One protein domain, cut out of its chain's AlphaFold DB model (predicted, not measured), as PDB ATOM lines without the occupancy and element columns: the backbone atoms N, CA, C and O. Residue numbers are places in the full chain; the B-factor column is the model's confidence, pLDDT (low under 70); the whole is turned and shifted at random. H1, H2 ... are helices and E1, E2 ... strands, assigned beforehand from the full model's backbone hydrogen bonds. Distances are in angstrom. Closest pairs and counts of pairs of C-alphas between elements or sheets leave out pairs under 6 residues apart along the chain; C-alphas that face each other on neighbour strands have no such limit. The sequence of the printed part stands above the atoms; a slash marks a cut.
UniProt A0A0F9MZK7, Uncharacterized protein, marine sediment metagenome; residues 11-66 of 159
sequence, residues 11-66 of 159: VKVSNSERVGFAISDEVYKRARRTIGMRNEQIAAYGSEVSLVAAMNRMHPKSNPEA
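What this domain is: This is residues 11 to 66 of the 159 residues of an uncharacterized protein of marine sediment metagenome (UniProt A0A0F9MZK7). What is the main picture? Two helices, H1 and H3, run side by side the same way, with the short H2 crosswise beside them; a loop, residues 13 to 21, and a tail, residues 59 to 66, make opposite ends. What is printed? There are 56 residues with E1, H1, H2 and H3 in that order, mostly helix, compact with a radius of gyration of the C-alphas of 11.1 A, spanning 34 by 19 by 17 A.

How they stand to each other: How do the longest helices stand? H1, residues 25 to 35, and H3, residues 48 to 58, touch at a shallow tilt of 23 degrees; their closest C-alphas, Ala 31 and Met 55, are 6.7 A apart. Where is H2? H2, residues 39 to 44, is close but not clearly touching to H3, the closest C-alphas being Ile 42 and Leu 51 at 7.0 A, and to H1, Ile 42 and Ala 31 at 7.4 A. And E1? E1, residues 22 to 24, pairs with no named strand. Are the helix backbones whole? Every O i to N i+4 pair is within hydrogen-bond range in H2 and H3, and 6 of 7 in H1.

Where its parts are: Where do the elements begin and end? C-alpha 22 opens E1 at (-10.712, -28.041, 6.507), and C-alpha 58 ends H3 at (-31.897, -27.514, 4.108). How long are they? H3 measures 15.2 A and H1 14.6 A.

The domain as a whole: Is there a cut? The printed part has no cut. Where is confidence low? Residue 11, residues 13 to 21 and residues 58 to 66 are under 70.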
ATOM      1  N   VAL A  11     -11.558 -25.515  10.961       67.88
ATOM      2  CA  VAL A  11     -11.800 -26.735  11.726       67.88
ATOM      3  C   VAL A  11     -11.620 -27.925  10.787       67.88
ATOM      4  O   VAL A  11     -12.185 -27.953   9.695       67.88
ATOM      5  N   LYS A  12     -10.814 -28.910  11.192       71.50
ATOM      6  CA  LYS A  12     -10.707 -30.196  10.489       71.50
ATOM      7  C   LYS A  12     -11.808 -31.120  11.001       71.50
ATOM      8  O   LYS A  12     -11.879 -31.362  12.203       71.50
ATOM      9  N   VAL A  13     -12.649 -31.632  10.107       60.88
ATOM     10  CA  VAL A  13     -13.733 -32.561  10.465       60.88
ATOM     11  C   VAL A  13     -13.494 -33.894   9.774       60.88
ATOM     12  O   VAL A  13     -13.766 -34.018   8.586       60.88
ATOM     13  N   SER A  14     -12.952 -34.871  10.499       58.94
ATOM     14  CA  SER A  14     -12.668 -36.224  10.003       58.94
ATOM     15  C   SER A  14     -13.798 -37.205  10.315       58.94
ATOM     16  O   SER A  14     -14.457 -37.087  11.347       58.94
ATOM     17  N   ASN A  15     -13.970 -38.199   9.445       58.03
ATOM     18  CA  ASN A  15     -14.752 -39.409   9.706       58.03
ATOM     19  C   ASN A  15     -13.812 -40.631   9.635       58.03
ATOM     20  O   ASN A  15     -12.723 -40.517   9.075       58.03
ATOM     21  N   SER A  16     -14.212 -41.778  10.184       51.81
ATOM     22  CA  SER A  16     -13.430 -43.023  10.242       51.81
ATOM     23  C   SER A  16     -12.972 -43.548   8.873       51.81
ATOM     24  O   SER A  16     -11.986 -44.275   8.814       51.81
ATOM     25  N   GLU A  17     -13.631 -43.149   7.779       54.94
ATOM     26  CA  GLU A  17     -13.359 -43.647   6.417       54.94
ATOM     27  C   GLU A  17     -12.823 -42.591   5.427       54.94
ATOM     28  O   GLU A  17     -12.386 -42.943   4.332       54.94
ATOM     29  N   ARG A  18     -12.839 -41.287   5.757       53.53
ATOM     30  CA  ARG A  18     -12.394 -40.215   4.837       53.53
ATOM     31  C   ARG A  18     -11.577 -39.134   5.539       53.53
ATOM     32  O   ARG A  18     -11.945 -38.657   6.612       53.53
ATOM     33  N   VAL A  19     -10.509 -38.680   4.869       53.34
ATOM     34  CA  VAL A  19      -9.732 -37.501   5.280       53.34
ATOM     35  C   VAL A  19     -10.665 -36.297   5.315       53.34
ATOM     36  O   VAL A  19     -11.198 -35.862   4.295       53.34
ATOM     37  N   GLY A  20     -10.865 -35.772   6.518       59.75
ATOM     38  CA  GLY A  20     -11.643 -34.566   6.734       59.75
ATOM     39  C   GLY A  20     -11.055 -33.369   6.005       59.75
ATOM     40  O   GLY A  20      -9.855 -33.111   6.105       59.75
ATOM     41  N   PHE A  21     -11.891 -32.602   5.309       67.88
ATOM     42  CA  PHE A  21     -11.477 -31.325   4.737       67.88
ATOM     43  C   PHE A  21     -11.544 -30.222   5.800       67.88
ATOM     44  O   PHE A  21     -12.269 -30.308   6.796       67.88
ATOM     45  N   ALA A  22     -10.734 -29.185   5.611       75.25
ATOM     46  CA  ALA A  22     -10.712 -28.041   6.507       75.25
ATOM     47  C   ALA A  22     -11.851 -27.079   6.133       75.25
ATOM     48  O   ALA A  22     -11.854 -26.546   5.024       75.25
ATOM     49  N   ILE A  23     -12.779 -26.842   7.058       78.50
ATOM     50  CA  ILE A  23     -13.910 -25.912   6.897       78.50
ATOM     51  C   ILE A  23     -13.759 -24.702   7.794       78.50
ATOM     52  O   ILE A  23     -13.150 -24.802   8.854       78.50
ATOM     53  N   SER A  24     -14.319 -23.553   7.420       84.12
ATOM     54  CA  SER A  24     -14.351 -22.415   8.338       84.12
ATOM     55  C   SER A  24     -15.198 -22.710   9.585       84.12
ATOM     56  O   SER A  24     -16.225 -23.390   9.524       84.12
ATOM     57  N   ASP A  25     -14.775 -22.173  10.729       82.69
ATOM     58  CA  ASP A  25     -15.496 -22.291  12.005       82.69
ATOM     59  C   ASP A  25     -16.940 -21.756  11.920       82.69
ATOM     60  O   ASP A  25     -17.862 -22.329  12.499       82.69
ATOM     61  N   GLU A  26     -17.168 -20.706  11.128       82.44
ATOM     62  CA  GLU A  26     -18.505 -20.158  10.868       82.44
ATOM     63  C   GLU A  26     -19.418 -21.184  10.184       82.44
ATOM     64  O   GLU A  26     -20.555 -21.399  10.616       82.44
ATOM     65  N   VAL A  27     -18.915 -21.861   9.145       82.81
ATOM     66  CA  VAL A  27     -19.665 -22.894   8.418       82.81
ATOM     67  C   VAL A  27     -19.900 -24.113   9.306       82.81
ATOM     68  O   VAL A  27     -21.021 -24.619   9.351       82.81
ATOM     69  N   TYR A  28     -18.898 -24.533  10.083       84.25
ATOM     70  CA  TYR A  28     -19.044 -25.636  11.035       84.25
ATOM     71  C   TYR A  28     -20.122 -25.356  12.090       84.25
ATOM     72  O   TYR A  28     -21.020 -26.175  12.309       84.25
ATOM     73  N   LYS A  29     -20.082 -24.172  12.715       83.12
ATOM     74  CA  LYS A  29     -21.076 -23.749  13.710       83.12
ATOM     75  C   LYS A  29     -22.474 -23.694  13.113       83.12
ATOM     76  O   LYS A  29     -23.408 -24.173  13.749       83.12
ATOM     77  N   ARG A  30     -22.629 -23.159  11.900       82.69
ATOM     78  CA  ARG A  30     -23.927 -23.104  11.215       82.69
ATOM     79  C   ARG A  30     -24.435 -24.509  10.852       82.69
ATOM     80  O   ARG A  30     -25.620 -24.775  11.034       82.69
ATOM     81  N   ALA A  31     -23.564 -25.429  10.431       82.56
ATOM     82  CA  ALA A  31     -23.937 -26.818  10.140       82.56
ATOM     83  C   ALA A  31     -24.445 -27.549  11.398       82.56
ATOM     84  O   ALA A  31     -25.504 -28.171  11.367       82.56
ATOM     85  N   ARG A  32     -23.731 -27.410  12.523       83.69
ATOM     86  CA  ARG A  32     -24.074 -28.052  13.804       83.69
ATOM     87  C   ARG A  32     -25.278 -27.412  14.494       83.69
ATOM     88  O   ARG A  32     -26.168 -28.127  14.929       83.69
ATOM     89  N   ARG A  33     -25.301 -26.081  14.621       82.69
ATOM     90  CA  ARG A  33     -26.290 -25.361  15.448       82.69
ATOM     91  C   ARG A  33     -27.571 -25.000  14.706       82.69
ATOM     92  O   ARG A  33     -28.619 -24.961  15.330       82.69
ATOM     93  N   THR A  34     -27.493 -24.687  13.413       78.12
ATOM     94  CA  THR A  34     -28.660 -24.209  12.649       78.12
ATOM     95  C   THR A  34     -29.337 -25.333  11.879       78.12
ATOM     96  O   THR A  34     -30.558 -25.359  11.801       78.12
ATOM     97  N   ILE A  35     -28.551 -26.244  11.299       80.12
ATOM     98  CA  ILE A  35     -29.071 -27.359  10.490       80.12
ATOM     99  C   ILE A  35     -29.132 -28.672  11.294       80.12
ATOM    100  O   ILE A  35     -29.888 -29.564  10.934       80.12
ATOM    101  N   GLY A  36     -28.378 -28.796  12.395       81.69
ATOM    102  CA  GLY A  36     -28.387 -29.992  13.251       81.69
ATOM    103  C   GLY A  36     -27.513 -31.149  12.748       81.69
ATOM    104  O   GLY A  36     -27.710 -32.292  13.150       81.69
ATOM    105  N   MET A  37     -26.547 -30.884  11.863       83.88
ATOM    106  CA  MET A  37     -25.720 -31.928  11.247       83.88
ATOM    107  C   MET A  37     -24.671 -32.486  12.220       83.88
ATOM    108  O   MET A  37     -24.007 -31.739  12.947       83.88
ATOM    109  N   ARG A  38     -24.467 -33.809  12.192       82.38
ATOM    110  CA  ARG A  38     -23.389 -34.504  12.921       82.38
ATOM    111  C   ARG A  38     -22.055 -34.396  12.166       82.38
ATOM    112  O   ARG A  38     -22.033 -34.179  10.957       82.38
ATOM    113  N   ASN A  39     -20.928 -34.577  12.861       79.19
ATOM    114  CA  ASN A  39     -19.585 -34.466  12.264       79.19
ATOM    115  C   ASN A  39     -19.368 -35.428  11.082       79.19
ATOM    116  O   ASN A  39     -18.771 -35.038  10.083       79.19
ATOM    117  N   GLU A  40     -19.902 -36.646  11.170       79.75
ATOM    118  CA  GLU A  40     -19.842 -37.658  10.105       79.75
ATOM    119  C   GLU A  40     -20.553 -37.185   8.830       79.75
ATOM    120  O   GLU A  40     -20.018 -37.307   7.728       79.75
ATOM    121  N   GLN A  41     -21.728 -36.566   8.989       77.94
ATOM    122  CA  GLN A  41     -22.502 -35.998   7.886       77.94
ATOM    123  C   GLN A  41     -21.765 -34.814   7.258       77.94
ATOM    124  O   GLN A  41     -21.720 -34.704   6.041       77.94
ATOM    125  N   ILE A  42     -21.141 -33.954   8.069       81.25
ATOM    126  CA  ILE A  42     -20.341 -32.812   7.596       81.25
ATOM    127  C   ILE A  42     -19.126 -33.293   6.784       81.25
ATOM    128  O   ILE A  42     -18.858 -32.761   5.706       81.25
ATOM    129  N   ALA A  43     -18.426 -34.323   7.264       77.25
ATOM    130  CA  ALA A  43     -17.264 -34.902   6.590       77.25
ATOM    131  C   ALA A  43     -17.612 -35.576   5.247       77.25
ATOM    132  O   ALA A  43     -16.768 -35.627   4.352       77.25
ATOM    133  N   ALA A  44     -18.851 -36.049   5.064       79.94
ATOM    134  CA  ALA A  44     -19.287 -36.731   3.844       79.94
ATOM    135  C   ALA A  44     -19.316 -35.827   2.592       79.94
ATOM    136  O   ALA A  44     -19.142 -36.328   1.481       79.94
ATOM    137  N   TYR A  45     -19.486 -34.506   2.752       78.31
ATOM    138  CA  TYR A  45     -19.640 -33.564   1.630       78.31
ATOM    139  C   TYR A  45     -18.345 -33.281   0.859       78.31
ATOM    140  O   TYR A  45     -18.410 -32.745  -0.248       78.31
ATOM    141  N   GLY A  46     -17.179 -33.613   1.419       72.19
ATOM    142  CA  GLY A  46     -15.871 -33.509   0.757       72.19
ATOM    143  C   GLY A  46     -15.354 -32.091   0.458       72.19
ATOM    144  O   GLY A  46     -14.171 -31.943   0.169       72.19
ATOM    145  N   SER A  47     -16.184 -31.041   0.535       78.94
ATOM    146  CA  SER A  47     -15.769 -29.647   0.319       78.94
ATOM    147  C   SER A  47     -16.662 -28.641   1.060       78.94
ATOM    148  O   SER A  47     -17.824 -28.911   1.366       78.94
ATOM    149  N   GLU A  48     -16.130 -27.449   1.345       78.44
ATOM    150  CA  GLU A  48     -16.880 -26.394   2.045       78.44
ATOM    151  C   GLU A  48     -18.009 -25.835   1.170       78.44
ATOM    152  O   GLU A  48     -19.089 -25.527   1.665       78.44
ATOM    153  N   VAL A  49     -17.796 -25.782  -0.147       81.06
ATOM    154  CA  VAL A  49     -18.779 -25.285  -1.116       81.06
ATOM    155  C   VAL A  49     -19.989 -26.218  -1.200       81.06
ATOM    156  O   VAL A  49     -21.127 -25.752  -1.131       81.06
ATOM    157  N   SER A  50     -19.760 -27.532  -1.294       80.50
ATOM    158  CA  SER A  50     -20.833 -28.537  -1.324       80.50
ATOM    159  C   SER A  50     -21.620 -28.567  -0.012       80.50
ATOM    160  O   SER A  50     -22.849 -28.649  -0.041       80.50
ATOM    161  N   LEU A  51     -20.936 -28.412   1.127       83.56
ATOM    162  CA  LEU A  51     -21.569 -28.298   2.440       83.56
ATOM    163  C   LEU A  51     -22.450 -27.042   2.538       83.56
ATOM    164  O   LEU A  51     -23.610 -27.138   2.931       83.56
ATOM    165  N   VAL A  52     -21.951 -25.873   2.130       83.94
ATOM    166  CA  VAL A  52     -22.722 -24.616   2.161       83.94
ATOM    167  C   VAL A  52     -23.931 -24.676   1.224       83.94
ATOM    168  O   VAL A  52     -25.021 -24.245   1.606       83.94
ATOM    169  N   ALA A  53     -23.779 -25.247   0.026       82.56
ATOM    170  CA  ALA A  53     -24.887 -25.447  -0.904       82.56
ATOM    171  C   ALA A  53     -25.972 -26.362  -0.309       82.56
ATOM    172  O   ALA A  53     -27.158 -26.040  -0.382       82.56
ATOM    173  N   ALA A  54     -25.574 -27.463   0.337       82.00
ATOM    174  CA  ALA A  54     -26.495 -28.370   1.014       82.00
ATOM    175  C   ALA A  54     -27.199 -27.694   2.202       82.00
ATOM    176  O   ALA A  54     -28.421 -27.758   2.318       82.00
ATOM    177  N   MET A  55     -26.454 -26.970   3.040       83.38
ATOM    178  CA  MET A  55     -27.008 -26.224   4.170       83.38
ATOM    179  C   MET A  55     -28.007 -25.156   3.729       83.38
ATOM    180  O   MET A  55     -29.029 -24.983   4.382       83.38
ATOM    181  N   ASN A  56     -27.750 -24.452   2.624       80.12
ATOM    182  CA  ASN A  56     -28.685 -23.459   2.094       80.12
ATOM    183  C   ASN A  56     -29.977 -24.098   1.561       80.12
ATOM    184  O   ASN A  56     -31.025 -23.474   1.680       80.12
ATOM    185  N   ARG A  57     -29.935 -25.332   1.035       73.62
ATOM    186  CA  ARG A  57     -31.138 -26.083   0.616       73.62
ATOM    187  C   ARG A  57     -31.956 -26.607   1.798       73.62
ATOM    188  O   ARG A  57     -33.176 -26.656   1.710       73.62
ATOM    189  N   MET A  58     -31.280 -26.994   2.880       67.69
ATOM    190  CA  MET A  58     -31.897 -27.514   4.108       67.69
ATOM    191  C   MET A  58     -32.352 -26.408   5.071       67.69
ATOM    192  O   MET A  58     -33.050 -26.677   6.043       67.69
ATOM    193  N   HIS A  59     -31.947 -25.157   4.837       65.44
ATOM    194  CA  HIS A  59     -32.280 -24.062   5.732       65.44
ATOM    195  C   HIS A  59     -33.754 -23.639   5.566       65.44
ATOM    196  O   HIS A  59     -34.154 -23.237   4.469       65.44
ATOM    197  N   PRO A  60     -34.552 -23.607   6.649       57.31
ATOM    198  CA  PRO A  60     -35.999 -23.393   6.574       57.31
ATOM    199  C   PRO A  60     -36.413 -21.998   6.078       57.31
ATOM    200  O   PRO A  60     -37.544 -21.825   5.640       57.31
ATOM    201  N   LYS A  61     -35.517 -20.995   6.104       57.41
ATOM    202  CA  LYS A  61     -35.788 -19.678   5.483       57.41
ATOM    203  C   LYS A  61     -35.602 -19.655   3.960       57.41
ATOM    204  O   LYS A  61     -36.090 -18.732   3.326       57.41
ATOM    205  N   SER A  62     -34.869 -20.611   3.393       54.22
ATOM    206  CA  SER A  62     -34.476 -20.608   1.976       54.22
ATOM    207  C   SER A  62     -35.272 -21.608   1.136       54.22
ATOM    208  O   SER A  62     -35.228 -21.539  -0.087       54.22
ATOM    209  N   ASN A  63     -35.976 -22.539   1.786       50.88
ATOM    210  CA  ASN A  63     -36.808 -23.536   1.128       50.88
ATOM    211  C   ASN A  63     -38.088 -23.794   1.950       50.88
ATOM    212  O   ASN A  63     -38.094 -24.671   2.819       50.88
ATOM    213  N   PRO A  64     -39.164 -23.017   1.730       52.59
ATOM    214  CA  PRO A  64     -40.423 -23.177   2.457       52.59
ATOM    215  C   PRO A  64     -41.132 -24.507   2.151       52.59
ATOM    216  O   PRO A  64     -41.942 -24.941   2.963       52.59
ATOM    217  N   GLU A  65     -40.790 -25.193   1.054       49.59
ATOM    218  CA  GLU A  65     -41.323 -26.523   0.715       49.59
ATOM    219  C   GLU A  65     -40.658 -27.657   1.512       49.59
ATOM    220  O   GLU A  65     -41.283 -28.684   1.764       49.59
ATOM    221  N   ALA A  66     -39.432 -27.462   2.017       49.28
ATOM    222  CA  ALA A  66     -38.782 -28.425   2.915       49.28
ATOM    223  C   ALA A  66     -39.478 -28.531   4.290       49.28
ATOM    224  O   ALA A  66     -39.183 -29.444   5.058       49.28
TER     225      ALA A  66